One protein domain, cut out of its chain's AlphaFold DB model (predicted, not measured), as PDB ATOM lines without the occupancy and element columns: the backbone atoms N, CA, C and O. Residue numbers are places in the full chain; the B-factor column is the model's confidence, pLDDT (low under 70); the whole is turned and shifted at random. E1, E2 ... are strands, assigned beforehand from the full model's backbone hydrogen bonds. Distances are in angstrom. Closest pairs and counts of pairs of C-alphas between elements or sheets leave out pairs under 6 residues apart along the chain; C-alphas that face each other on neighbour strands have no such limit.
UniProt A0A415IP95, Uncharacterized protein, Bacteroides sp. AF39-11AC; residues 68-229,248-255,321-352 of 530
ATOM      1  N   VAL A  68      22.718   5.010  29.371       90.12
ATOM      2  CA  VAL A  68      23.088   4.685  27.996       90.12
ATOM      3  C   VAL A  68      24.102   5.701  27.481       90.12
ATOM      4  O   VAL A  68      24.052   6.879  27.845       90.12
ATOM      5  N   THR A  69      25.044   5.237  26.663       88.62
ATOM      6  CA  THR A  69      26.026   6.097  25.997       88.62
ATOM      7  C   THR A  69      25.433   6.600  24.683       88.62
ATOM      8  O   THR A  69      25.074   5.811  23.811       88.62
ATOM      9  N   LEU A  70      25.307   7.915  24.554       87.75
ATOM     10  CA  LEU A  70      24.853   8.591  23.348       87.75
ATOM     11  C   LEU A  70      25.923   8.532  22.237       87.75
ATOM     12  O   LEU A  70      27.106   8.353  22.533       87.75
ATOM     13  N   PRO A  71      25.548   8.780  20.968       85.06
ATOM     14  CA  PRO A  71      26.481   8.900  19.842       85.06
ATOM     15  C   PRO A  71      27.669   9.840  20.061       85.06
ATOM     16  O   PRO A  71      28.769   9.597  19.575       85.06
ATOM     17  N   ASN A  72      27.455  10.924  20.811       82.44
ATOM     18  CA  ASN A  72      28.480  11.917  21.140       82.44
ATOM     19  C   ASN A  72      29.410  11.484  22.299       82.44
ATOM     20  O   ASN A  72      30.256  12.271  22.722       82.44
ATOM     21  N   GLY A  73      29.241  10.270  22.835       82.56
ATOM     22  CA  GLY A  73      29.999   9.720  23.961       82.56
ATOM     23  C   GLY A  73      29.480  10.113  25.351       82.56
ATOM     24  O   GLY A  73      30.003   9.630  26.357       82.56
ATOM     25  N   GLU A  74      28.459  10.967  25.445       86.50
ATOM     26  CA  GLU A  74      27.849  11.353  26.718       86.50
ATOM     27  C   GLU A  74      27.048  10.188  27.316       86.50
ATOM     28  O   GLU A  74      26.307   9.504  26.616       86.50
ATOM     29  N   LYS A  75      27.165   9.968  28.631       89.94
ATOM     30  CA  LYS A  75      26.358   8.970  29.347       89.94
ATOM     31  C   LYS A  75      25.171   9.632  30.028       89.94
ATOM     32  O   LYS A  75      25.357  10.378  30.990       89.94
ATOM     33  N   VAL A  76      23.969   9.280  29.593       91.94
ATOM     34  CA  VAL A  76      22.711   9.826  30.118       91.94
ATOM     35  C   VAL A  76      21.887   8.741  30.796       91.94
ATOM     36  O   VAL A  76      22.040   7.559  30.493       91.94
ATOM     37  N   ASP A  77      21.035   9.135  31.738       95.12
ATOM     38  CA  ASP A  77      20.092   8.223  32.383       95.12
ATOM     39  C   ASP A  77      19.040   7.723  31.385       95.12
ATOM     40  O   ASP A  77      18.648   8.437  30.466       95.12
ATOM     41  N   LEU A  78      18.602   6.474  31.536       94.62
ATOM     42  CA  LEU A  78      17.543   5.887  30.713       94.62
ATOM     43  C   LEU A  78      16.184   6.560  30.996       94.62
ATOM     44  O   LEU A  78      15.985   7.090  32.093       94.62
ATOM     45  N   PRO A  79      15.204   6.478  30.070       93.38
ATOM     46  CA  PRO A  79      13.924   7.192  30.191       93.38
ATOM     47  C   PRO A  79      13.111   6.901  31.463       93.38
ATOM     48  O   PRO A  79      12.275   7.705  31.860       93.38
ATOM     49  N   TRP A  80      13.323   5.743  32.092       90.75
ATOM     50  CA  TRP A  80      12.664   5.331  33.341       90.75
ATOM     51  C   TRP A  80      13.481   5.607  34.609       90.75
ATOM     52  O   TRP A  80      13.060   5.246  35.706       90.75
ATOM     53  N   VAL A  81      14.668   6.197  34.465       92.88
ATOM     54  CA  VAL A  81      15.512   6.665  35.572       92.88
ATOM     55  C   VAL A  81      15.348   8.174  35.710       92.88
ATOM     56  O   VAL A  81      14.980   8.649  36.780       92.88
ATOM     57  N   ASP A  82      15.535   8.899  34.605       90.81
ATOM     58  CA  ASP A  82      15.168  10.306  34.472       90.81
ATOM     59  C   ASP A  82      14.577  10.538  33.078       90.81
ATOM     60  O   ASP A  82      15.290  10.655  32.084       90.81
ATOM     61  N   GLY A  83      13.246  10.562  32.999       82.75
ATOM     62  CA  GLY A  83      12.523  10.789  31.748       82.75
ATOM     63  C   GLY A  83      12.311  12.261  31.407       82.75
ATOM     64  O   GLY A  83      11.671  12.557  30.397       82.75
ATOM     65  N   GLY A  84      12.789  13.189  32.243       86.75
ATOM     66  CA  GLY A  84      12.586  14.621  32.064       86.75
ATOM     67  C   GLY A  84      11.112  14.987  31.874       86.75
ATOM     68  O   GLY A  84      10.288  14.834  32.773       86.75
ATOM     69  N   SER A  85      10.783  15.495  30.684       85.38
ATOM     70  CA  SER A  85       9.429  15.946  30.331       85.38
ATOM     71  C   SER A  85       8.526  14.853  29.761       85.38
ATOM     72  O   SER A  85       7.410  15.149  29.343       85.38
ATOM     73  N   LEU A  86       8.967  13.597  29.713       83.62
ATOM     74  CA  LEU A  86       8.096  12.499  29.314       83.62
ATOM     75  C   LEU A  86       6.933  12.339  30.308       83.62
ATOM     76  O   LEU A  86       7.135  12.439  31.518       83.62
ATOM     77  N   PRO A  87       5.715  12.020  29.853       78.25
ATOM     78  CA  PRO A  87       4.630  11.666  30.759       78.25
ATOM     79  C   PRO A  87       4.955  10.377  31.524       78.25
ATOM     80  O   PRO A  87       5.645   9.497  31.010       78.25
ATOM     81  N   PHE A  88       4.403  10.232  32.734       71.31
ATOM     82  CA  PHE A  88       4.699   9.120  33.655       71.31
ATOM     83  C   PHE A  88       4.670   7.732  32.994       71.31
ATOM     84  O   PHE A  88       5.517   6.893  33.277       71.31
ATOM     85  N   PHE A  89       3.730   7.488  32.078       73.69
ATOM     86  CA  PHE A  89       3.632   6.194  31.407       73.69
ATOM     87  C   PHE A  89       4.817   5.872  30.483       73.69
ATOM     88  O   PHE A  89       5.208   4.712  30.373       73.69
ATOM     89  N   MET A  90       5.409   6.886  29.845       81.94
ATOM     90  CA  MET A  90       6.611   6.729  29.020       81.94
ATOM     91  C   MET A  90       7.850   6.474  29.885       81.94
ATOM     92  O   MET A  90       8.810   5.886  29.401       81.94
ATOM     93  N   GLN A  91       7.811   6.866  31.163       83.88
ATOM     94  CA  GLN A  91       8.882   6.637  32.137       83.88
ATOM     95  C   GLN A  91       8.768   5.282  32.855       83.88
ATOM     96  O   GLN A  91       9.568   4.976  33.733       83.88
ATOM     97  N   GLN A  92       7.775   4.445  32.536       83.06
ATOM     98  CA  GLN A  92       7.683   3.119  33.146       83.06
ATOM     99  C   GLN A  92       8.803   2.213  32.631       83.06
ATOM    100  O   GLN A  92       8.996   2.085  31.417       83.06
ATOM    101  N   LYS A  93       9.522   1.566  33.559       86.06
ATOM    102  CA  LYS A  93      10.599   0.634  33.220       86.06
ATOM    103  C   LYS A  93      10.047  -0.520  32.380       86.06
ATOM    104  O   LYS A  93       9.111  -1.207  32.782       86.06
ATOM    105  N   LEU A  94      10.666  -0.732  31.226       90.62
ATOM    106  CA  LEU A  94      10.365  -1.850  30.337       90.62
ATOM    107  C   LEU A  94      10.979  -3.144  30.889       90.62
ATOM    108  O   LEU A  94      11.993  -3.098  31.589       90.62
ATOM    109  N   SER A  95      10.408  -4.305  30.554       88.81
ATOM    110  CA  SER A  95      10.956  -5.604  30.962       88.81
ATOM    111  C   SER A  95      10.853  -6.668  29.857       88.81
ATOM    112  O   SER A  95       9.837  -6.758  29.170       88.81
ATOM    113  N   PRO A  96      11.862  -7.538  29.686       90.94
ATOM    114  CA  PRO A  96      11.717  -8.717  28.834       90.94
ATOM    115  C   PRO A  96      10.613  -9.668  29.321       90.94
ATOM    116  O   PRO A  96       9.964 -10.328  28.511       90.94
ATOM    117  N   ASP A  97      10.363  -9.713  30.632       89.62
ATOM    118  CA  ASP A  97       9.435 -10.660  31.274       89.62
ATOM    119  C   ASP A  97       7.954 -10.330  31.035       89.62
ATOM    120  O   ASP A  97       7.066 -11.127  31.336       89.62
ATOM    121  N   ASN A  98       7.678  -9.158  30.469       87.38
ATOM    122  CA  ASN A  98       6.359  -8.753  29.997       87.38
ATOM    123  C   ASN A  98       6.379  -8.383  28.503       87.38
ATOM    124  O   ASN A  98       5.535  -7.628  28.029       87.38
ATOM    125  N   GLY A  99       7.326  -8.949  27.750       90.12
ATOM    126  CA  GLY A  99       7.295  -8.967  26.291       90.12
ATOM    127  C   GLY A  99       7.952  -7.784  25.584       90.12
ATOM    128  O   GLY A  99       7.832  -7.702  24.364       90.12
ATOM    129  N   TRP A 100       8.645  -6.888  26.297       93.19
ATOM    130  CA  TRP A 100       9.407  -5.816  25.653       93.19
ATOM    131  C   TRP A 100      10.750  -6.303  25.110       93.19
ATOM    132  O   TRP A 100      11.500  -7.010  25.781       93.19
ATOM    133  N   GLU A 101      11.084  -5.851  23.908       92.44
ATOM    134  CA  GLU A 101      12.369  -6.072  23.252       92.44
ATOM    135  C   GLU A 101      12.889  -4.763  22.641       92.44
ATOM    136  O   GLU A 101      12.116  -3.948  22.132       92.44
ATOM    137  N   LEU A 102      14.207  -4.547  22.704       93.19
ATOM    138  CA  LEU A 102      14.877  -3.471  21.973       93.19
ATOM    139  C   LEU A 102      15.078  -3.943  20.529       93.19
ATOM    140  O   LEU A 102      15.906  -4.822  20.282       93.19
ATOM    141  N   VAL A 103      14.310  -3.391  19.589       92.38
ATOM    142  CA  VAL A 103      14.334  -3.827  18.180       92.38
ATOM    143  C   VAL A 103      15.355  -3.069  17.345       92.38
ATOM    144  O   VAL A 103      15.893  -3.629  16.393       92.38
ATOM    145  N   ALA A 104      15.627  -1.812  17.702       91.50
ATOM    146  CA  ALA A 104      16.639  -0.996  17.050       91.50
ATOM    147  C   ALA A 104      17.119   0.147  17.957       91.50
ATOM    148  O   ALA A 104      16.374   0.642  18.809       91.50
ATOM    149  N   HIS A 105      18.353   0.600  17.753       92.06
ATOM    150  CA  HIS A 105      18.870   1.828  18.357       92.06
ATOM    151  C   HIS A 105      19.962   2.470  17.502       92.06
ATOM    152  O   HIS A 105      20.533   1.836  16.620       92.06
ATOM    153  N   THR A 106      20.278   3.723  17.817       90.25
ATOM    154  CA  THR A 106      21.437   4.444  17.261       90.25
ATOM    155  C   THR A 106      22.450   4.830  18.340       90.25
ATOM    156  O   THR A 106      23.328   5.642  18.104       90.25
ATOM    157  N   MET A 107      22.332   4.258  19.542       85.25
ATOM    158  CA  MET A 107      23.227   4.509  20.683       85.25
ATOM    159  C   MET A 107      24.586   3.820  20.509       85.25
ATOM    160  O   MET A 107      24.881   2.846  21.195       85.25
ATOM    161  N   ALA A 108      25.375   4.283  19.545       71.31
ATOM    162  CA  ALA A 108      26.725   3.798  19.293       71.31
ATOM    163  C   ALA A 108      27.671   4.954  18.944       71.31
ATOM    164  O   ALA A 108      27.230   5.917  18.301       71.31
ATOM    165  N   PRO A 109      28.957   4.860  19.339       60.03
ATOM    166  CA  PRO A 109      29.976   5.833  18.957       60.03
ATOM    167  C   PRO A 109      30.032   6.029  17.435       60.03
ATOM    168  O   PRO A 109      29.750   5.103  16.677       60.03
ATOM    169  N   ASP A 110      30.389   7.236  16.995       60.53
ATOM    170  CA  ASP A 110      30.588   7.607  15.581       60.53
ATOM    171  C   ASP A 110      29.333   7.573  14.685       60.53
ATOM    172  O   ASP A 110      29.415   7.719  13.464       60.53
ATOM    173  N   THR A 111      28.146   7.459  15.283       61.56
ATOM    174  CA  THR A 111      26.876   7.741  14.601       61.56
ATOM    175  C   THR A 111      26.569   9.249  14.621       61.56
ATOM    176  O   THR A 111      27.182  10.016  15.368       61.56
ATOM    177  N   GLN A 112      25.649   9.723  13.769       68.50
ATOM    178  CA  GLN A 112      25.269  11.145  13.726       68.50
ATOM    179  C   GLN A 112      24.807  11.631  15.113       68.50
ATOM    180  O   GLN A 112      23.893  11.061  15.710       68.50
ATOM    181  N   SER A 113      25.453  12.675  15.641       67.81
ATOM    182  CA  SER A 113      25.310  13.108  17.042       67.81
ATOM    183  C   SER A 113      23.924  13.652  17.411       67.81
ATOM    184  O   SER A 113      23.577  13.706  18.591       67.81
ATOM    185  N   ASP A 114      23.119  14.016  16.417       71.69
ATOM    186  CA  ASP A 114      21.730  14.474  16.511       71.69
ATOM    187  C   ASP A 114      20.701  13.342  16.317       71.69
ATOM    188  O   ASP A 114      19.495  13.591  16.211       71.69
ATOM    189  N   ARG A 115      21.162  12.084  16.302       83.56
ATOM    190  CA  ARG A 115      20.343  10.889  16.090       83.56
ATOM    191  C   ARG A 115      20.527   9.895  17.234       83.56
ATOM    192  O   ARG A 115      21.280   8.933  17.123       83.56
ATOM    193  N   SER A 116      19.800  10.102  18.331       91.31
ATOM    194  CA  SER A 116      19.889   9.282  19.552       91.31
ATOM    195  C   SER A 116      18.574   8.551  19.839       91.31
ATOM    196  O   SER A 116      17.761   9.040  20.620       91.31
ATOM    197  N   TYR A 117      18.347   7.392  19.215       93.69
ATOM    198  CA  TYR A 117      17.089   6.641  19.291       93.69
ATOM    199  C   TYR A 117      17.218   5.327  20.065       93.69
ATOM    200  O   TYR A 117      18.165   4.567  19.864       93.69
ATOM    201  N   LEU A 118      16.209   5.033  20.889       95.25
ATOM    202  CA  LEU A 118      15.903   3.703  21.418       95.25
ATOM    203  C   LEU A 118      14.503   3.303  20.952       95.25
ATOM    204  O   LEU A 118      13.534   4.021  21.208       95.25
ATOM    205  N   ILE A 119      14.389   2.165  20.275       95.69
ATOM    206  CA  ILE A 119      13.139   1.704  19.671       95.69
ATOM    207  C   ILE A 119      12.784   0.356  20.279       95.69
ATOM    208  O   ILE A 119      13.436  -0.656  20.020       95.69
ATOM    209  N   PHE A 120      11.728   0.355  21.082       95.56
ATOM    210  CA  PHE A 120      11.229  -0.822  21.769       95.56
ATOM    211  C   PHE A 120       9.920  -1.303  21.163       95.56
ATOM    212  O   PHE A 120       9.065  -0.507  20.772       95.56
ATOM    213  N   HIS A 121       9.743  -2.616  21.152       95.50
ATOM    214  CA  HIS A 121       8.525  -3.277  20.722       95.50
ATOM    215  C   HIS A 121       8.035  -4.214  21.823       95.50
ATOM    216  O   HIS A 121       8.831  -4.925  22.429       95.50
ATOM    217  N   ASN A 122       6.735  -4.225  22.091       93.62
ATOM    218  CA  ASN A 122       6.102  -5.271  22.874       93.62
ATOM    219  C   ASN A 122       5.389  -6.228  21.919       93.62
ATOM    220  O   ASN A 122       4.361  -5.877  21.342       93.62
ATOM    221  N   TYR A 123       5.916  -7.440  21.753       94.06
ATOM    222  CA  TYR A 123       5.391  -8.389  20.768       94.06
ATOM    223  C   TYR A 123       4.026  -8.984  21.138       94.06
ATOM    224  O   TYR A 123       3.395  -9.611  20.290       94.06
ATOM    225  N   VAL A 124       3.558  -8.801  22.377       92.94
ATOM    226  CA  VAL A 124       2.225  -9.235  22.816       92.94
ATOM    227  C   VAL A 124       1.193  -8.152  22.547       92.94
ATOM    228  O   VAL A 124       0.196  -8.401  21.868       92.94
ATOM    229  N   THR A 125       1.421  -6.942  23.058       91.38
ATOM    230  CA  THR A 125       0.473  -5.836  22.883       91.38
ATOM    231  C   THR A 125       0.563  -5.212  21.494       91.38
ATOM    232  O   THR A 125      -0.403  -4.601  21.052       91.38
ATOM    233  N   GLY A 126       1.675  -5.397  20.775       93.44
ATOM    234  CA  GLY A 126       1.977  -4.730  19.506       93.44
ATOM    235  C   GLY A 126       2.474  -3.295  19.677       93.44
ATOM    236  O   GLY A 126       2.571  -2.558  18.697       93.44
ATOM    237  N   THR A 127       2.758  -2.866  20.907       91.56
ATOM    238  CA  THR A 127       3.197  -1.503  21.209       91.56
ATOM    239  C   THR A 127       4.601  -1.245  20.671       91.56
ATOM    240  O   THR A 127       5.542  -1.931  21.048       91.56
ATOM    241  N   LEU A 128       4.763  -0.214  19.847       93.88
ATOM    242  CA  LEU A 128       6.042   0.397  19.513       93.88
ATOM    243  C   LEU A 128       6.224   1.645  20.387       93.88
ATOM    244  O   LEU A 128       5.433   2.589  20.300       93.88
ATOM    245  N   ARG A 129       7.264   1.653  21.221       93.19
ATOM    246  CA  ARG A 129       7.646   2.795  22.055       93.19
ATOM    247  C   ARG A 129       9.010   3.298  21.614       93.19
ATOM    248  O   ARG A 129       9.987   2.554  21.624       93.19
ATOM    249  N   VAL A 130       9.056   4.560  21.214       95.25
ATOM    250  CA  VAL A 130      10.260   5.189  20.675       95.25
ATOM    251  C   VAL A 130      10.685   6.307  21.599       95.25
ATOM    252  O   VAL A 130       9.875   7.171  21.931       95.25
ATOM    253  N   PHE A 131      11.959   6.294  21.971       95.62
ATOM    254  CA  PHE A 131      12.608   7.368  22.700       95.62
ATOM    255  C   PHE A 131      13.674   8.006  21.824       95.62
ATOM    256  O   PHE A 131      14.457   7.303  21.187       95.62
ATOM    257  N   CYS A 132      13.716   9.331  21.822       93.88
ATOM    258  CA  CYS A 132      14.739  10.115  21.155       93.88
ATOM    259  C   CYS A 132      15.328  11.123  22.143       93.88
ATOM    260  O   CYS A 132      14.579  11.888  22.755       93.88
ATOM    261  N   TYR A 133      16.646  11.104  22.331       92.38
ATOM    262  CA  TYR A 133      17.326  12.045  23.217       92.38
ATOM    263  C   TYR A 133      17.757  13.300  22.455       92.38
ATOM    264  O   TYR A 133      18.486  13.216  21.468       92.38
ATOM    265  N   MET A 134      17.346  14.466  22.947       89.12
ATOM    266  CA  MET A 134      17.731  15.767  22.413       89.12
ATOM    267  C   MET A 134      18.772  16.413  23.334       89.12
ATOM    268  O   MET A 134      18.438  16.911  24.412       89.12
ATOM    269  N   SER A 135      20.037  16.405  22.908       82.75
ATOM    270  CA  SER A 135      21.177  16.942  23.673       82.75
ATOM    271  C   SER A 135      21.314  18.463  23.573       82.75
ATOM    272  O   SER A 135      21.845  19.105  24.479       82.75
ATOM    273  N   THR A 136      20.811  19.065  22.495       78.94
ATOM    274  CA  THR A 136      20.856  20.509  22.258       78.94
ATOM    275  C   THR A 136      19.451  21.072  22.115       78.94
ATOM    276  O   THR A 136      18.621  20.574  21.358       78.94
ATOM    277  N   PHE A 137      19.157  22.132  22.869       76.38
ATOM    278  CA  PHE A 137      17.847  22.759  22.785       76.38
ATOM    279  C   PHE A 137      17.733  23.554  21.493       76.38
ATOM    280  O   PHE A 137      18.586  24.393  21.201       76.38
ATOM    281  N   ALA A 138      16.625  23.370  20.790       72.56
ATOM    282  CA  ALA A 138      16.185  24.303  19.772       72.56
ATOM    283  C   ALA A 138      14.759  24.737  20.078       72.56
ATOM    284  O   ALA A 138      13.903  23.909  20.397       72.56
ATOM    285  N   THR A 139      14.497  26.035  19.928       69.69
ATOM    286  CA  THR A 139      13.141  26.569  20.011       69.69
ATOM    287  C   THR A 139      12.264  25.860  18.993       69.69
ATOM    288  O   THR A 139      12.552  25.855  17.796       69.69
ATOM    289  N   ASN A 140      11.190  25.257  19.478       72.44
ATOM    290  CA  ASN A 140      10.255  24.515  18.662       72.44
ATOM    291  C   ASN A 140       8.825  24.729  19.173       72.44
ATOM    292  O   ASN A 140       8.618  25.152  20.310       72.44
ATOM    293  N   ASN A 141       7.860  24.500  18.283       70.25
ATOM    294  CA  ASN A 141       6.431  24.631  18.562       70.25
ATOM    295  C   ASN A 141       5.843  23.236  18.808       70.25
ATOM    296  O   ASN A 141       6.461  22.440  19.495       70.25
ATOM    297  N   ASN A 142       4.676  22.905  18.253       73.06
ATOM    298  CA  ASN A 142       4.098  21.576  18.433       73.06
ATOM    299  C   ASN A 142       4.979  20.515  17.742       73.06
ATOM    300  O   ASN A 142       5.179  20.580  16.524       73.06
ATOM    301  N   GLY A 143       5.482  19.552  18.514       74.69
ATOM    302  CA  GLY A 143       6.334  18.467  18.047       74.69
ATOM    303  C   GLY A 143       5.509  17.245  17.658       74.69
ATOM    304  O   GLY A 143       4.640  16.795  18.408       74.69
ATOM    305  N   TYR A 144       5.795  16.689  16.487       78.94
ATOM    306  CA  TYR A 144       5.164  15.480  15.971       78.94
ATOM    307  C   TYR A 144       6.209  14.515  15.425       78.94
ATOM    308  O   TYR A 144       7.328  14.893  15.087       78.94
ATOM    309  N   TRP A 145       5.807  13.264  15.293       81.06
ATOM    310  CA  TRP A 145       6.581  12.192  14.704       81.06
ATOM    311  C   TRP A 145       5.800  11.646  13.523       81.06
ATOM    312  O   TRP A 145       4.703  11.108  13.684       81.06
ATOM    313  N   ARG A 146       6.359  11.790  12.328       84.12
ATOM    314  CA  ARG A 146       5.858  11.132  11.129       84.12
ATOM    315  C   ARG A 146       6.513   9.769  11.016       84.12
ATOM    316  O   ARG A 146       7.735   9.660  11.019       84.12
ATOM    317  N   ILE A 147       5.692   8.741  10.904       88.69
ATOM    318  CA  ILE A 147       6.125   7.362  10.724       88.69
ATOM    319  C   ILE A 147       5.639   6.943   9.348       88.69
ATOM    320  O   ILE A 147       4.431   6.906   9.114       88.69
ATOM    321  N   SER A 148       6.566   6.653   8.440       89.81
ATOM    322  CA  SER A 148       6.252   6.285   7.057       89.81
ATOM    323  C   SER A 148       6.938   4.989   6.650       89.81
ATOM    324  O   SER A 148       8.082   4.751   7.026       89.81
ATOM    325  N   PHE A 149       6.264   4.190   5.835       92.06
ATOM    326  CA  PHE A 149       6.735   2.910   5.324       92.06
ATOM    327  C   PHE A 149       6.992   3.011   3.821       92.06
ATOM    328  O   PHE A 149       6.150   3.527   3.079       92.06
ATOM    329  N   SER A 150       8.152   2.528   3.371       93.50
ATOM    330  CA  SER A 150       8.508   2.532   1.946       93.50
ATOM    331  C   SER A 150       7.671   1.548   1.130       93.50
ATOM    332  O   SER A 150       7.408   1.801  -0.040       93.50
ATOM    333  N   GLU A 151       7.227   0.457   1.760       92.75
ATOM    334  CA  GLU A 151       6.424  -0.597   1.146       92.75
ATOM    335  C   GLU A 151       5.012  -0.667   1.756       92.75
ATOM    336  O   GLU A 151       4.815  -0.296   2.921       92.75
ATOM    337  N   PRO A 152       4.007  -1.160   1.007       91.88
ATOM    338  CA  PRO A 152       2.673  -1.406   1.543       91.88
ATOM    339  C   PRO A 152       2.698  -2.367   2.737       91.88
ATOM    340  O   PRO A 152       3.205  -3.486   2.651       91.88
ATOM    341  N   THR A 153       2.072  -1.967   3.841       93.25
ATOM    342  CA  THR A 153       2.012  -2.755   5.076       93.25
ATOM    343  C   THR A 153       0.655  -2.615   5.765       93.25
ATOM    344  O   THR A 153      -0.097  -1.674   5.514       93.25
ATOM    345  N   SER A 154       0.346  -3.569   6.638       94.50
ATOM    346  CA  SER A 154      -0.812  -3.562   7.534       94.50
ATOM    347  C   SER A 154      -0.473  -3.154   8.973       94.50
ATOM    348  O   SER A 154      -1.368  -3.107   9.814       94.50
ATOM    349  N   LEU A 155       0.787  -2.800   9.274       94.88
ATOM    350  CA  LEU A 155       1.224  -2.401  10.624       94.88
ATOM    351  C   LEU A 155       0.375  -1.261  11.219       94.88
ATOM    352  O   LEU A 155       0.148  -1.216  12.426       94.88
ATOM    353  N   LEU A 156      -0.154  -0.362  10.383       91.00
ATOM    354  CA  LEU A 156      -0.957   0.790  10.811       91.00
ATOM    355  C   LEU A 156      -2.472   0.522  10.879       91.00
ATOM    356  O   LEU A 156      -3.263   1.456  11.025       91.00
ATOM    357  N   ASN A 157      -2.903  -0.737  10.808       91.56
ATOM    358  CA  ASN A 157      -4.325  -1.076  10.763       91.56
ATOM    359  C   ASN A 157      -5.080  -0.867  12.085       91.56
ATOM    360  O   ASN A 157      -6.308  -0.881  12.081       91.56
ATOM    361  N   PHE A 158      -4.375  -0.639  13.196       87.81
ATOM    362  CA  PHE A 158      -4.957  -0.319  14.511       87.81
ATOM    363  C   PHE A 158      -4.915   1.181  14.858       87.81
ATOM    364  O   PHE A 158      -5.196   1.567  15.990       87.81
ATOM    365  N   VAL A 159      -4.541   2.036  13.900       77.00
ATOM    366  CA  VAL A 159      -4.390   3.494  14.092       77.00
ATOM    367  C   VAL A 159      -5.708   4.258  13.926       77.00
ATOM    368  O   VAL A 159      -5.795   5.429  14.268       77.00
ATOM    369  N   ASN A 160      -6.736   3.636  13.366       72.00
ATOM    370  CA  ASN A 160      -8.060   4.239  13.272       72.00
ATOM    371  C   ASN A 160      -8.905   3.900  14.493       72.00
ATOM    372  O   ASN A 160      -8.570   3.017  15.281       72.00
ATOM    373  N   GLU A 161     -10.063   4.548  14.557       70.62
ATOM    374  CA  GLU A 161     -11.190   4.079  15.347       70.62
ATOM    375  C   GLU A 161     -11.482   2.596  15.039       70.62
ATOM    376  O   GLU A 161     -11.284   1.736  15.893       70.62
ATOM    377  N   TYR A 162     -11.834   2.263  13.797       79.31
ATOM    378  CA  TYR A 162     -12.079   0.878  13.389       79.31
ATOM    379  C   TYR A 162     -10.812   0.212  12.854       79.31
ATOM    380  O   TYR A 162     -10.104   0.769  12.009       79.31
ATOM    381  N   ALA A 163     -10.543  -1.000  13.332       86.75
ATOM    382  CA  ALA A 163      -9.406  -1.785  12.885       86.75
ATOM    383  C   ALA A 163      -9.630  -2.356  11.479       86.75
ATOM    384  O   ALA A 163     -10.752  -2.694  11.097       86.75
ATOM    385  N   LEU A 164      -8.540  -2.491  10.723       89.56
ATOM    386  CA  LEU A 164      -8.544  -3.087   9.387       89.56
ATOM    387  C   LEU A 164      -7.849  -4.464   9.382       89.56
ATOM    388  O   LEU A 164      -6.840  -4.641  10.063       89.56
ATOM    389  N   PRO A 165      -8.320  -5.433   8.587       92.81
ATOM    390  CA  PRO A 165      -7.656  -6.729   8.448       92.81
ATOM    391  C   PRO A 165      -6.350  -6.643   7.639       92.81
ATOM    392  O   PRO A 165      -6.142  -5.692   6.884       92.81
ATOM    393  N   LYS A 166      -5.447  -7.619   7.803       94.12
ATOM    394  CA  LYS A 166      -4.089  -7.662   7.219       94.12
ATOM    395  C   LYS A 166      -4.085  -7.545   5.692       94.12
ATOM    396  O   LYS A 166      -3.166  -6.943   5.138       94.12
ATOM    397  N   ASP A 167      -5.093  -8.083   5.009       91.38
ATOM    398  CA  ASP A 167      -5.246  -7.960   3.553       91.38
ATOM    399  C   ASP A 167      -5.433  -6.500   3.084       91.38
ATOM    400  O   ASP A 167      -5.225  -6.188   1.910       91.38
ATOM    401  N   LYS A 168      -5.767  -5.568   3.990       89.88
ATOM    402  CA  LYS A 168      -5.810  -4.126   3.714       89.88
ATOM    403  C   LYS A 168      -4.464  -3.474   4.035       89.88
ATOM    404  O   LYS A 168      -4.198  -3.110   5.176       89.88
ATOM    405  N   LYS A 169      -3.645  -3.248   3.000       85.94
ATOM    406  CA  LYS A 169      -2.323  -2.580   3.079       85.94
ATOM    407  C   LYS A 169      -2.332  -1.129   2.570       85.94
ATOM    408  O   LYS A 169      -1.397  -0.668   1.922       85.94
ATOM    409  N   GLY A 170      -3.436  -0.412   2.792       73.19
ATOM    410  CA  GLY A 170      -3.678   0.900   2.177       73.19
ATOM    411  C   GLY A 170      -3.001   2.090   2.865       73.19
ATOM    412  O   GLY A 170      -2.969   3.175   2.289       73.19
ATOM    413  N   ARG A 171      -2.492   1.921   4.093       77.56
ATOM    414  CA  ARG A 171      -1.901   3.004   4.887       77.56
ATOM    415  C   ARG A 171      -0.418   2.754   5.107       77.56
ATOM    416  O   ARG A 171      -0.041   1.809   5.786       77.56
ATOM    417  N   ASN A 172       0.397   3.665   4.603       82.19
ATOM    418  CA  ASN A 172       1.846   3.641   4.749       82.19
ATOM    419  C   ASN A 172       2.377   4.788   5.619       82.19
ATOM    420  O   ASN A 172       3.584   4.921   5.747       82.19
ATOM    421  N   GLU A 173       1.512   5.620   6.200       83.31
ATOM    422  CA  GLU A 173       1.934   6.771   6.994       83.31
ATOM    423  C   GLU A 173       0.974   7.080   8.145       83.31
ATOM    424  O   GLU A 173      -0.246   6.931   8.024       83.31
ATOM    425  N   VAL A 174       1.544   7.537   9.260       77.00
ATOM    426  CA  VAL A 174       0.837   8.124  10.401       77.00
ATOM    427  C   VAL A 174       1.671   9.257  11.000       77.00
ATOM    428  O   VAL A 174       2.899   9.221  10.969       77.00
ATOM    429  N   ILE A 175       0.999  10.251  11.577       75.44
ATOM    430  CA  ILE A 175       1.624  11.316  12.363       75.44
ATOM    431  C   ILE A 175       1.115  11.203  13.798       75.44
ATOM    432  O   ILE A 175      -0.094  11.247  14.025       75.44
ATOM    433  N   VAL A 176       2.028  11.080  14.758       71.62
ATOM    434  CA  VAL A 176       1.718  11.021  16.193       71.62
ATOM    435  C   VAL A 176       2.354  12.195  16.925       71.62
ATOM    436  O   VAL A 176       3.429  12.661  16.557       71.62
ATOM    437  N   SER A 177       1.688  12.711  17.951       74.12
ATOM    438  CA  SER A 177       2.194  13.846  18.728       74.12
ATOM    439  C   SER A 177       3.357  13.424  19.626       74.12
ATOM    440  O   SER A 177       3.422  12.276  20.077       74.12
ATOM    441  N   ASN A 178       4.273  14.350  19.911       81.38
ATOM    442  CA  ASN A 178       5.308  14.115  20.910       81.38
ATOM    443  C   ASN A 178       4.673  13.905  22.293       81.38
ATOM    444  O   ASN A 178       3.799  14.661  22.715       81.38
ATOM    445  N   SER A 179       5.119  12.875  23.006       81.31
ATOM    446  CA  SER A 179       4.682  12.594  24.371       81.31
ATOM    447  C   SER A 179       5.458  13.481  25.335       81.31
ATOM    448  O   SER A 179       6.614  13.204  25.636       81.31
ATOM    449  N   THR A 180       4.829  14.551  25.818       78.69
ATOM    450  CA  THR A 180       5.471  15.518  26.714       78.69
ATOM    451  C   THR A 180       4.484  16.092  27.728       78.69
ATOM    452  O   THR A 180       3.311  16.280  27.420       78.69
ATOM    453  N   THR A 181       4.969  16.396  28.930       73.81
ATOM    454  CA  THR A 181       4.264  17.179  29.954       73.81
ATOM    455  C   THR A 181       4.528  18.681  29.811       73.81
ATOM    456  O   THR A 181       4.019  19.473  30.604       73.81
ATOM    457  N   GLN A 182       5.365  19.105  28.853       69.62
ATOM    458  CA  GLN A 182       5.638  20.523  28.621       69.62
ATOM    459  C   GLN A 182       4.454  21.233  27.974       69.62
ATOM    460  O   GLN A 182       3.844  20.763  27.010       69.62
ATOM    461  N   HIS A 183       4.190  22.443  28.463       63.22
ATOM    462  CA  HIS A 183       3.196  23.324  27.877       63.22
ATOM    463  C   HIS A 183       3.618  23.721  26.451       63.22
ATOM    464  O   HIS A 183       4.674  24.316  26.258       63.22
ATOM    465  N   GLY A 184       2.777  23.424  25.456       62.53
ATOM    466  CA  GLY A 184       3.041  23.710  24.037       62.53
ATOM    467  C   GLY A 184       3.328  22.481  23.169       62.53
ATOM    468  O   GLY A 184       3.395  22.622  21.953       62.53
ATOM    469  N   GLY A 185       3.456  21.283  23.757       69.12
ATOM    470  CA  GLY A 185       3.492  20.018  23.004       69.12
ATOM    471  C   GLY A 185       4.733  19.811  22.128       69.12
ATOM    472  O   GLY A 185       4.713  18.971  21.232       69.12
ATOM    473  N   GLY A 186       5.785  20.598  22.349       76.06
ATOM    474  CA  GLY A 186       7.043  20.539  21.609       76.06
ATOM    475  C   GLY A 186       8.021  19.474  22.084       76.06
ATOM    476  O   GLY A 186       7.731  18.672  22.972       76.06
ATOM    477  N   PHE A 187       9.200  19.474  21.473       85.50
ATOM    478  CA  PHE A 187      10.358  18.705  21.901       85.50
ATOM    479  C   PHE A 187      11.076  19.395  23.067       85.50
ATOM    480  O   PHE A 187      11.391  20.586  23.020       85.50
ATOM    481  N   ALA A 188      11.353  18.622  24.110       86.62
ATOM    482  CA  ALA A 188      12.055  19.030  25.316       86.62
ATOM    483  C   ALA A 188      13.549  18.693  25.229       86.62
ATOM    484  O   ALA A 188      13.933  17.759  24.532       86.62
ATOM    485  N   LEU A 189      14.402  19.399  25.975       89.00
ATOM    486  CA  LEU A 189      15.742  18.875  26.275       89.00
ATOM    487  C   LEU A 189      15.632  17.519  26.984       89.00
ATOM    488  O   LEU A 189      14.767  17.346  27.845       89.00
ATOM    489  N   GLY A 190      16.533  16.597  26.654       91.69
ATOM    490  CA  GLY A 190      16.523  15.238  27.187       91.69
ATOM    491  C   GLY A 190      15.622  14.298  26.384       91.69
ATOM    492  O   GLY A 190      15.561  14.381  25.156       91.69
ATOM    493  N   TRP A 191      14.942  13.373  27.063       93.25
ATOM    494  CA  TRP A 191      14.115  12.368  26.399       93.25
ATOM    495  C   TRP A 191      12.807  12.932  25.840       93.25
ATOM    496  O   TRP A 191      12.018  13.573  26.532       93.25
ATOM    497  N   ASN A 192      12.556  12.595  24.581       91.38
ATOM    498  CA  ASN A 192      11.306  12.776  23.855       91.38
ATOM    499  C   ASN A 192      10.854  11.432  23.304       91.38
ATOM    500  O   ASN A 192      11.615  10.462  23.317       91.38
ATOM    501  N   GLY A 193       9.636  11.354  22.782       91.06
ATOM    502  CA  GLY A 193       9.197  10.104  22.194       91.06
ATOM    503  C   GLY A 193       7.717  10.018  21.918       91.06
ATOM    504  O   GLY A 193       6.962  10.977  22.071       91.06
ATOM    505  N   PHE A 194       7.307   8.825  21.524       87.38
ATOM    506  CA  PHE A 194       5.912   8.487  21.308       87.38
ATOM    507  C   PHE A 194       5.672   7.003  21.558       87.38
ATOM    508  O   PHE A 194       6.597   6.185  21.593       87.38
ATOM    509  N   GLN A 195       4.394   6.665  21.680       86.94
ATOM    510  CA  GLN A 195       3.921   5.296  21.712       86.94
ATOM    511  C   GLN A 195       2.791   5.123  20.699       86.94
ATOM    512  O   GLN A 195       1.852   5.916  20.654       86.94
ATOM    513  N   ILE A 196       2.872   4.061  19.906       86.69
ATOM    514  CA  ILE A 196       1.820   3.638  18.987       86.69
ATOM    515  C   ILE A 196       1.665   2.127  19.089       86.69
ATOM    516  O   ILE A 196       2.598   1.427  19.451       86.69
ATOM    517  N   GLU A 197       0.493   1.601  18.768       89.31
ATOM    518  CA  GLU A 197       0.322   0.152  18.666       89.31
ATOM    519  C   GLU A 197       0.196  -0.217  17.206       89.31
ATOM    520  O   GLU A 197      -0.546   0.435  16.461       89.31
ATOM    521  N   LEU A 198       0.892  -1.273  16.836       93.56
ATOM    522  CA  LEU A 198       0.931  -1.794  15.494       93.56
ATOM    523  C   LEU A 198       0.127  -3.092  15.433       93.56
ATOM    524  O   LEU A 198       0.199  -3.946  16.324       93.56
ATOM    525  N   ALA A 199      -0.641  -3.244  14.360       94.81
ATOM    526  CA  ALA A 199      -1.203  -4.540  14.013       94.81
ATOM    527  C   ALA A 199      -0.079  -5.455  13.518       94.81
ATOM    528  O   ALA A 199       0.930  -4.975  13.008       94.81
ATOM    529  N   TYR A 200      -0.232  -6.767  13.670       96.56
ATOM    530  CA  TYR A 200       0.804  -7.690  13.210       96.56
ATOM    531  C   TYR A 200       0.840  -7.806  11.684       96.56
ATOM    532  O   TYR A 200      -0.188  -8.054  11.048       96.56
ATOM    533  N   ASP A 201       2.042  -7.705  11.118       95.00
ATOM    534  CA  ASP A 201       2.290  -7.949   9.702       95.00
ATOM    535  C   ASP A 201       3.548  -8.802   9.492       95.00
ATOM    536  O   ASP A 201       4.672  -8.307   9.423       95.00
ATOM    537  N   SER A 202       3.341 -10.109   9.334       92.12
ATOM    538  CA  SER A 202       4.408 -11.078   9.047       92.12
ATOM    539  C   SER A 202       5.194 -10.817   7.753       92.12
ATOM    540  O   SER A 202       6.275 -11.374   7.582       92.12
ATOM    541  N   GLU A 203       4.663  -9.999   6.842       92.44
ATOM    542  CA  GLU A 203       5.261  -9.711   5.533       92.44
ATOM    543  C   GLU A 203       5.824  -8.289   5.461       92.44
ATOM    544  O   GLU A 203       6.200  -7.838   4.383       92.44
ATOM    545  N   ALA A 204       5.861  -7.564   6.584       92.56
ATOM    546  CA  ALA A 204       6.400  -6.215   6.611       92.56
ATOM    547  C   ALA A 204       7.878  -6.210   6.179       92.56
ATOM    548  O   ALA A 204       8.726  -6.904   6.760       92.56
ATOM    549  N   SER A 205       8.168  -5.412   5.157       92.50
ATOM    550  CA  SER A 205       9.469  -5.275   4.505       92.50
ATOM    551  C   SER A 205       9.769  -3.804   4.207       92.50
ATOM    552  O   SER A 205       8.943  -2.920   4.447       92.50
ATOM    553  N   GLY A 206      10.974  -3.535   3.710       92.31
ATOM    554  CA  GLY A 206      11.413  -2.179   3.397       92.31
ATOM    555  C   GLY A 206      11.774  -1.354   4.632       92.31
ATOM    556  O   GLY A 206      12.185  -1.888   5.666       92.31
ATOM    557  N   ILE A 207      11.656  -0.034   4.497       94.00
ATOM    558  CA  ILE A 207      12.120   0.952   5.472       94.00
ATOM    559  C   ILE A 207      10.921   1.570   6.191       94.00
ATOM    560  O   ILE A 207      10.040   2.158   5.562       94.00
ATOM    561  N   MET A 208      10.926   1.490   7.518       95.69
ATOM    562  CA  MET A 208      10.133   2.340   8.398       95.69
ATOM    563  C   MET A 208      10.965   3.570   8.764       95.69
ATOM    564  O   MET A 208      11.926   3.477   9.523       95.69
ATOM    565  N   LYS A 209      10.596   4.733   8.235       94.69
ATOM    566  CA  LYS A 209      11.221   6.014   8.566       94.69
ATOM    567  C   LYS A 209      10.457   6.687   9.703       94.69
ATOM    568  O   LYS A 209       9.243   6.865   9.601       94.69
ATOM    569  N   ILE A 210      11.173   7.083  10.750       94.19
ATOM    570  CA  ILE A 210      10.671   7.900  11.859       94.19
ATOM    571  C   ILE A 210      11.280   9.292  11.705       94.19
ATOM    572  O   ILE A 210      12.497   9.461  11.772       94.19
ATOM    573  N   GLU A 211      10.435  10.285  11.465       88.50
ATOM    574  CA  GLU A 211      10.831  11.656  11.164       88.50
ATOM    575  C   GLU A 211      10.218  12.624  12.187       88.50
ATOM    576  O   GLU A 211       8.992  12.781  12.222       88.50
ATOM    577  N   PRO A 212      11.035  13.281  13.028       87.31
ATOM    578  CA  PRO A 212      10.551  14.356  13.875       87.31
ATOM    579  C   PRO A 212      10.187  15.563  13.007       87.31
ATOM    580  O   PRO A 212      10.878  15.914  12.050       87.31
ATOM    581  N   MET A 213       9.095  16.228  13.354       77.06
ATOM    582  CA  MET A 213       8.590  17.391  12.636       77.06
ATOM    583  C   MET A 213       8.045  18.423  13.613       77.06
ATOM    584  O   MET A 213       7.339  18.097  14.565       77.06
ATOM    585  N   ASN A 214       8.361  19.686  13.345       72.69
ATOM    586  CA  ASN A 214       7.793  20.818  14.057       72.69
ATOM    587  C   ASN A 214       6.666  21.410  13.226       72.69
ATOM    588  O   ASN A 214       6.832  21.641  12.027       72.69
ATOM    589  N   VAL A 215       5.541  21.708  13.866       65.31
ATOM    590  CA  VAL A 215       4.432  22.394  13.210       65.31
ATOM    591  C   VAL A 215       4.121  23.685  13.948       65.31
ATOM    592  O   VAL A 215       3.688  23.691  15.105       65.31
ATOM    593  N   THR A 216       4.323  24.796  13.247       59.22
ATOM    594  CA  THR A 216       3.863  26.109  13.702       59.22
ATOM    595  C   THR A 216       2.402  26.263  13.319       59.22
ATOM    596  O   THR A 216       2.067  26.118  12.147       59.22
ATOM    597  N   THR A 217       1.542  26.523  14.303       52.81
ATOM    598  CA  THR A 217       0.099  26.703  14.113       52.81
ATOM    599  C   THR A 217      -0.276  28.178  14.245       52.81
ATOM    600  O   THR A 217      -0.127  28.738  15.329       52.81
ATOM    601  N   GLU A 218      -0.819  28.792  13.194       48.84
ATOM    602  CA  GLU A 218      -1.532  30.077  13.293       48.84
ATOM    603  C   GLU A 218      -3.031  29.819  13.466       48.84
ATOM    604  O   GLU A 218      -3.637  29.150  12.634       48.84
ATOM    605  N   SER A 219      -3.639  30.304  14.553       41.22
ATOM    606  CA  SER A 219      -5.011  29.942  14.932       41.22
ATOM    607  C   SER A 219      -6.091  30.610  14.073       41.22
ATOM    608  O   SER A 219      -6.142  31.835  13.982       41.22
ATOM    609  N   ILE A 220      -7.039  29.813  13.584       33.84
ATOM    610  CA  ILE A 220      -8.360  30.228  13.104       33.84
ATOM    611  C   ILE A 220      -9.398  29.603  14.045       33.84
ATOM    612  O   ILE A 220      -9.505  28.382  14.168       33.84
ATOM    613  N   VAL A 221     -10.167  30.439  14.741       34.62
ATOM    614  CA  VAL A 221     -11.202  29.968  15.669       34.62
ATOM    615  C   VAL A 221     -12.465  29.630  14.881       34.62
ATOM    616  O   VAL A 221     -13.029  30.493  14.213       34.62
ATOM    617  N   MET A 222     -12.909  28.378  14.963       32.62
ATOM    618  CA  MET A 222     -14.258  27.961  14.583       32.62
ATOM    619  C   MET A 222     -14.843  27.165  15.748       32.62
ATOM    620  O   MET A 222     -14.161  26.310  16.314       32.62
ATOM    621  N   ASP A 223     -16.076  27.487  16.129       30.12
ATOM    622  CA  ASP A 223     -16.727  26.916  17.304       30.12
ATOM    623  C   ASP A 223     -17.484  25.626  16.962       30.12
ATOM    624  O   ASP A 223     -18.330  25.585  16.069       30.12
ATOM    625  N   GLY A 224     -17.207  24.579  17.737       33.31
ATOM    626  CA  GLY A 224     -17.952  23.327  17.804       33.31
ATOM    627  C   GLY A 224     -17.707  22.693  19.174       33.31
ATOM    628  O   GLY A 224     -16.592  22.743  19.686       33.31
ATOM    629  N   ASN A 225     -18.745  22.153  19.813       26.75
ATOM    630  CA  ASN A 225     -18.662  21.677  21.196       26.75
ATOM    631  C   ASN A 225     -18.538  20.149  21.273       26.75
ATOM    632  O   ASN A 225     -19.534  19.460  21.083       26.75
ATOM    633  N   PHE A 226     -17.371  19.643  21.688       40.28
ATOM    634  CA  PHE A 226     -17.259  18.467  22.566       40.28
ATOM    635  C   PHE A 226     -15.882  18.427  23.255       40.28
ATOM    636  O   PHE A 226     -14.875  18.846  22.689       40.28
ATOM    637  N   LYS A 227     -15.848  17.957  24.507       28.72
ATOM    638  CA  LYS A 227     -14.691  18.008  25.412       28.72
ATOM    639  C   LYS A 227     -14.166  16.589  25.657       28.72
ATOM    640  O   LYS A 227     -14.849  15.798  26.301       28.72
ATOM    641  N   SER A 228     -12.947  16.300  25.205       33.03
ATOM    642  CA  SER A 228     -12.137  15.188  25.713       33.03
ATOM    643  C   SER A 228     -10.789  15.745  26.159       33.03
ATOM    644  O   SER A 228     -10.089  16.376  25.371       33.03
ATOM    645  N   GLU A 229     -10.449  15.555  27.432       29.33
ATOM    646  CA  GLU A 229      -9.149  15.922  27.996       29.33
ATOM    647  C   GLU A 229      -8.205  14.720  27.876       29.33
ATOM    648  O   GLU A 229      -8.148  13.860  28.752       29.33
ATOM    649  N   ILE A 248      -3.474  12.647   8.696       33.62
ATOM    650  CA  ILE A 248      -3.314  13.162  10.063       33.62
ATOM    651  C   ILE A 248      -4.273  12.388  10.972       33.62
ATOM    652  O   ILE A 248      -5.490  12.569  10.901       33.62
ATOM    653  N   GLN A 249      -3.719  11.476  11.773       36.03
ATOM    654  CA  GLN A 249      -4.413  10.751  12.837       36.03
ATOM    655  C   GLN A 249      -3.465  10.577  14.018       36.03
ATOM    656  O   GLN A 249      -2.666   9.646  14.042       36.03
ATOM    657  N   GLY A 250      -3.556  11.483  14.989       34.81
ATOM    658  CA  GLY A 250      -2.851  11.354  16.256       34.81
ATOM    659  C   GLY A 250      -3.758  10.695  17.289       34.81
ATOM    660  O   GLY A 250      -4.569  11.381  17.906       34.81
ATOM    661  N   ILE A 251      -3.633   9.380  17.486       34.59
ATOM    662  CA  ILE A 251      -4.142   8.729  18.700       34.59
ATOM    663  C   ILE A 251      -3.065   8.888  19.772       34.59
ATOM    664  O   ILE A 251      -2.040   8.209  19.730       34.59
ATOM    665  N   GLY A 252      -3.298   9.766  20.748       39.44
ATOM    666  CA  GLY A 252      -2.553   9.749  22.004       39.44
ATOM    667  C   GLY A 252      -3.013   8.554  22.832       39.44
ATOM    668  O   GLY A 252      -4.088   8.595  23.429       39.44
ATOM    669  N   LYS A 253      -2.238   7.466  22.832       48.88
ATOM    670  CA  LYS A 253      -2.557   6.272  23.622       48.88
ATOM    671  C   LYS A 253      -2.349   6.587  25.100       48.88
ATOM    672  O   LYS A 253      -1.242   6.862  25.547       48.88
ATOM    673  N   LEU A 254      -3.459   6.614  25.829       45.47
ATOM    674  CA  LEU A 254      -3.509   6.907  27.255       45.47
ATOM    675  C   LEU A 254      -2.974   5.711  28.040       45.47
ATOM    676  O   LEU A 254      -3.573   4.639  27.991       45.47
ATOM    677  N   ALA A 255      -1.921   5.907  28.828       44.25
ATOM    678  CA  ALA A 255      -1.504   4.904  29.797       44.25
ATOM    679  C   ALA A 255      -1.662   5.387  31.248       44.25
ATOM    680  O   ALA A 255      -1.456   6.556  31.593       44.25
ATOM    681  N   MET A 321     -12.751  20.690  16.093       36.16
ATOM    682  CA  MET A 321     -11.798  21.307  15.173       36.16
ATOM    683  C   MET A 321     -11.494  22.756  15.552       36.16
ATOM    684  O   MET A 321     -12.358  23.620  15.474       36.16
ATOM    685  N   LYS A 322     -10.231  23.043  15.874       37.75
ATOM    686  CA  LYS A 322      -9.674  24.395  15.754       37.75
ATOM    687  C   LYS A 322      -8.830  24.415  14.486       37.75
ATOM    688  O   LYS A 322      -7.907  23.614  14.356       37.75
ATOM    689  N   GLY A 323      -9.183  25.265  13.525       35.81
ATOM    690  CA  GLY A 323      -8.388  25.418  12.313       35.81
ATOM    691  C   GLY A 323      -7.066  26.089  12.661       35.81
ATOM    692  O   GLY A 323      -7.046  27.056  13.417       35.81
ATOM    693  N   ALA A 324      -5.957  25.598  12.128       42.03
ATOM    694  CA  ALA A 324      -4.717  26.353  12.144       42.03
ATOM    695  C   ALA A 324      -3.968  26.159  10.832       42.03
ATOM    696  O   ALA A 324      -3.948  25.051  10.294       42.03
ATOM    697  N   ILE A 325      -3.352  27.225  10.322       40.50
ATOM    698  CA  ILE A 325      -2.381  27.082   9.238       40.50
ATOM    699  C   ILE A 325      -1.147  26.438   9.861       40.50
ATOM    700  O   ILE A 325      -0.566  26.979  10.802       40.50
ATOM    701  N   ALA A 326      -0.820  25.248   9.370       49.38
ATOM    702  CA  ALA A 326       0.297  24.435   9.806       49.38
ATOM    703  C   ALA A 326       1.422  24.551   8.778       49.38
ATOM    704  O   ALA A 326       1.299  24.026   7.671       49.38
ATOM    705  N   THR A 327       2.518  25.211   9.144       56.41
ATOM    706  CA  THR A 327       3.737  25.216   8.324       56.41
ATOM    707  C   THR A 327       4.740  24.248   8.948       56.41
ATOM    708  O   THR A 327       5.177  24.496  10.079       56.41
ATOM    709  N   PRO A 328       5.102  23.147   8.260       61.69
ATOM    710  CA  PRO A 328       6.164  22.264   8.713       61.69
ATOM    711  C   PRO A 328       7.492  23.020   8.734       61.69
ATOM    712  O   PRO A 328       7.866  23.669   7.756       61.69
ATOM    713  N   THR A 329       8.218  22.917   9.836       64.25
ATOM    714  CA  THR A 329       9.592  23.411   9.959       64.25
ATOM    715  C   THR A 329      10.507  22.268  10.377       64.25
ATOM    716  O   THR A 329      10.046  21.286  10.964       64.25
ATOM    717  N   ALA A 330      11.804  22.395  10.094       65.75
ATOM    718  CA  ALA A 330      12.787  21.395  10.495       65.75
ATOM    719  C   ALA A 330      12.728  21.149  12.014       65.75
ATOM    720  O   ALA A 330      12.635  22.093  12.809       65.75
ATOM    721  N   ALA A 331      12.739  19.876  12.402       71.38
ATOM    722  CA  ALA A 331      12.921  19.478  13.786       71.38
ATOM    723  C   ALA A 331      14.416  19.464  14.144       71.38
ATOM    724  O   ALA A 331      15.250  19.279  13.259       71.38
ATOM    725  N   PRO A 332      14.772  19.652  15.426       72.38
ATOM    726  CA  PRO A 332      16.168  19.668  15.873       72.38
ATOM    727  C   PRO A 332      16.821  18.288  15.997       72.38
ATOM    728  O   PRO A 332      17.949  18.192  16.462       72.38
ATOM    729  N   MET A 333      16.109  17.227  15.625       85.31
ATOM    730  CA  MET A 333      16.572  15.846  15.702       85.31
ATOM    731  C   MET A 333      16.569  15.255  14.295       85.31
ATOM    732  O   MET A 333      15.662  15.537  13.506       85.31
ATOM    733  N   ALA A 334      17.561  14.429  13.980       88.00
ATOM    734  CA  ALA A 334      17.622  13.765  12.685       88.00
ATOM    735  C   ALA A 334      16.580  12.636  12.595       88.00
ATOM    736  O   ALA A 334      16.292  11.980  13.603       88.00
ATOM    737  N   PRO A 335      16.005  12.369  11.407       90.69
ATOM    738  CA  PRO A 335      15.180  11.186  11.192       90.69
ATOM    739  C   PRO A 335      16.012   9.899  11.310       90.69
ATOM    740  O   PRO A 335      17.233   9.910  11.160       90.69
ATOM    741  N   VAL A 336      15.335   8.773  11.521       91.50
ATOM    742  CA  VAL A 336      15.955   7.440  11.511       91.50
ATOM    743  C   VAL A 336      15.205   6.504  10.566       91.50
ATOM    744  O   VAL A 336      13.974   6.516  10.509       91.50
ATOM    745  N   ASN A 337      15.958   5.702   9.813       92.56
ATOM    746  CA  ASN A 337      15.445   4.693   8.893       92.56
ATOM    747  C   ASN A 337      15.645   3.309   9.504       92.56
ATOM    748  O   ASN A 337      16.761   2.949   9.853       92.56
ATOM    749  N   ILE A 338      14.572   2.538   9.635       92.56
ATOM    750  CA  ILE A 338      14.595   1.207  10.241       92.56
ATOM    751  C   ILE A 338      14.244   0.173   9.178       92.56
ATOM    752  O   ILE A 338      13.133   0.173   8.644       92.56
ATOM    753  N   HIS A 339      15.169  -0.734   8.892       91.38
ATOM    754  CA  HIS A 339      14.971  -1.829   7.956       91.38
ATOM    755  C   HIS A 339      14.158  -2.945   8.619       91.38
ATOM    756  O   HIS A 339      14.636  -3.696   9.469       91.38
ATOM    757  N   LEU A 340      12.897  -3.084   8.209       91.94
ATOM    758  CA  LEU A 340      11.949  -4.042   8.796       91.94
ATOM    759  C   LEU A 340      12.334  -5.507   8.541       91.94
ATOM    760  O   LEU A 340      11.903  -6.410   9.259       91.94
ATOM    761  N   GLU A 341      13.150  -5.757   7.520       88.06
ATOM    762  CA  GLU A 341      13.794  -7.045   7.223       88.06
ATOM    763  C   GLU A 341      14.653  -7.547   8.398       88.06
ATOM    764  O   GLU A 341      14.702  -8.749   8.656       88.06
ATOM    765  N   MET A 342      15.273  -6.621   9.136       86.00
ATOM    766  CA  MET A 342      16.257  -6.901  10.187       86.00
ATOM    767  C   MET A 342      15.614  -7.208  11.547       86.00
ATOM    768  O   MET A 342      16.252  -7.778  12.431       86.00
ATOM    769  N   ILE A 343      14.339  -6.865  11.738       87.12
ATOM    770  CA  ILE A 343      13.636  -7.081  13.006       87.12
ATOM    771  C   ILE A 343      13.108  -8.520  13.076       87.12
ATOM    772  O   ILE A 343      12.234  -8.921  12.300       87.12
ATOM    773  N   ASP A 344      13.599  -9.302  14.041       81.38
ATOM    774  CA  ASP A 344      13.144 -10.678  14.257       81.38
ATOM    775  C   ASP A 344      11.721 -10.745  14.825       81.38
ATOM    776  O   ASP A 344      11.328  -9.981  15.704       81.38
ATOM    777  N   GLY A 345      10.936 -11.705  14.335       79.31
ATOM    778  CA  GLY A 345       9.521 -11.855  14.679       79.31
ATOM    779  C   GLY A 345       8.588 -10.833  14.018       79.31
ATOM    780  O   GLY A 345       7.384 -11.088  13.990       79.31
ATOM    781  N   LYS A 346       9.137  -9.764  13.410       90.19
ATOM    782  CA  LYS A 346       8.419  -8.598  12.860       90.19
ATOM    783  C   LYS A 346       7.635  -7.825  13.936       90.19
ATOM    784  O   LYS A 346       7.506  -8.256  15.081       90.19
ATOM    785  N   LEU A 347       7.144  -6.644  13.565       94.25
ATOM    786  CA  LEU A 347       6.414  -5.746  14.463       94.25
ATOM    787  C   LEU A 347       4.913  -6.077  14.534       94.25
ATOM    788  O   LEU A 347       4.339  -6.662  13.614       94.25
ATOM    789  N   GLY A 348       4.284  -5.643  15.626       94.44
ATOM    790  CA  GLY A 348       2.866  -5.805  15.930       94.44
ATOM    791  C   GLY A 348       2.546  -7.069  16.733       94.44
ATOM    792  O   GLY A 348       3.358  -7.991  16.824       94.44
ATOM    793  N   GLY A 349       1.349  -7.093  17.329       93.19
ATOM    794  CA  GLY A 349       0.895  -8.173  18.220       93.19
ATOM    795  C   GLY A 349       0.055  -9.235  17.508       93.19
ATOM    796  O   GLY A 349       0.432 -10.401  17.429       93.19
ATOM    797  N   TRP A 350      -1.082  -8.836  16.936       95.19
ATOM    798  CA  TRP A 350      -1.922  -9.687  16.083       95.19
ATOM    799  C   TRP A 350      -2.731  -8.846  15.088       95.19
ATOM    800  O   TRP A 350      -2.737  -7.618  15.173       95.19
ATOM    801  N   ASN A 351      -3.373  -9.493  14.118       95.38
ATOM    802  CA  ASN A 351      -4.300  -8.882  13.167       95.38
ATOM    803  C   ASN A 351      -5.328  -9.922  12.682       95.38
ATOM    804  O   ASN A 351      -5.054 -11.122  12.716       95.38
ATOM    805  N   LEU A 352      -6.496  -9.485  12.209       94.88
ATOM    806  CA  LEU A 352      -7.367 -10.347  11.403       94.88
ATOM    807  C   LEU A 352      -6.689 -10.602  10.056       94.88
ATOM    808  O   LEU A 352      -6.071  -9.698   9.504       94.88
TER     809      LEU A 352
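This is residues 68 to 229, 248 to 255 and 321 to 352 of the 530 residues of an uncharacterized protein of Bacteroides sp. AF39-11AC (UniProt A0A415IP95). Amid little regular structure, two strongly twisted sheets make a partly face-to-face sandwich, antiparallel E2-E3-E4-E7 over branched E5 E6 E8 E9 E10, strands crossed at 73 degrees. The 202 printed residues hold eleven named strands, E1 to E11 (73 residues), all strand; the whole is compact, radius of gyration of the C-alphas 16.9 A, spans 47 by 44 by 29 A.

E1, residues 75 to 77, pairs with no named strand. E2, 100 to 105, E3, 117 to 122, and E4, 127 to 134, form two hairpins and a meander, each strand the antiparallel neighbour of the one before; N 101 and O 121, 2.8 A, and N 120 and O 129, 2.9 A, are within hydrogen-bond range. E5, 142 to 149, and E6, 173 to 177, form a hairpin, N 145 to O 176 2.8 A. E7, 190 to 197, is antiparallel to E4, N 128 to O 196 2.7 A; its closest C-alpha pair with E6, Phe 194 and Ser 177, is 7.0 A apart. E8, 207 to 220, bends by 55 degrees at residue 216; E5 lies on one side, N 144 to O 213 2.8 A, and E9, 323 to 330, and E10, 336 to 339, on the other, N 220 to O 323 and N 208 to O 338 both 2.8 A. E11, 350 to 352, pairs with no named strand.

E1 begins at C-alpha 75, (26.358, 8.970, 29.347); E8 spans 36.5 A; E11 ends at C-alpha 352, (-7.367, -10.347, 11.403).

Residues 230 to 247 and 256 to 320 are not printed, with C-alpha gaps of 19.1 A and 24.3 A. Links E1 to E2, E2 to E3, E5 to E6 and E6 to E7 are long. Among residues with pLDDT under 70 are 215 to 229, 248 to 255 and 321 to 330.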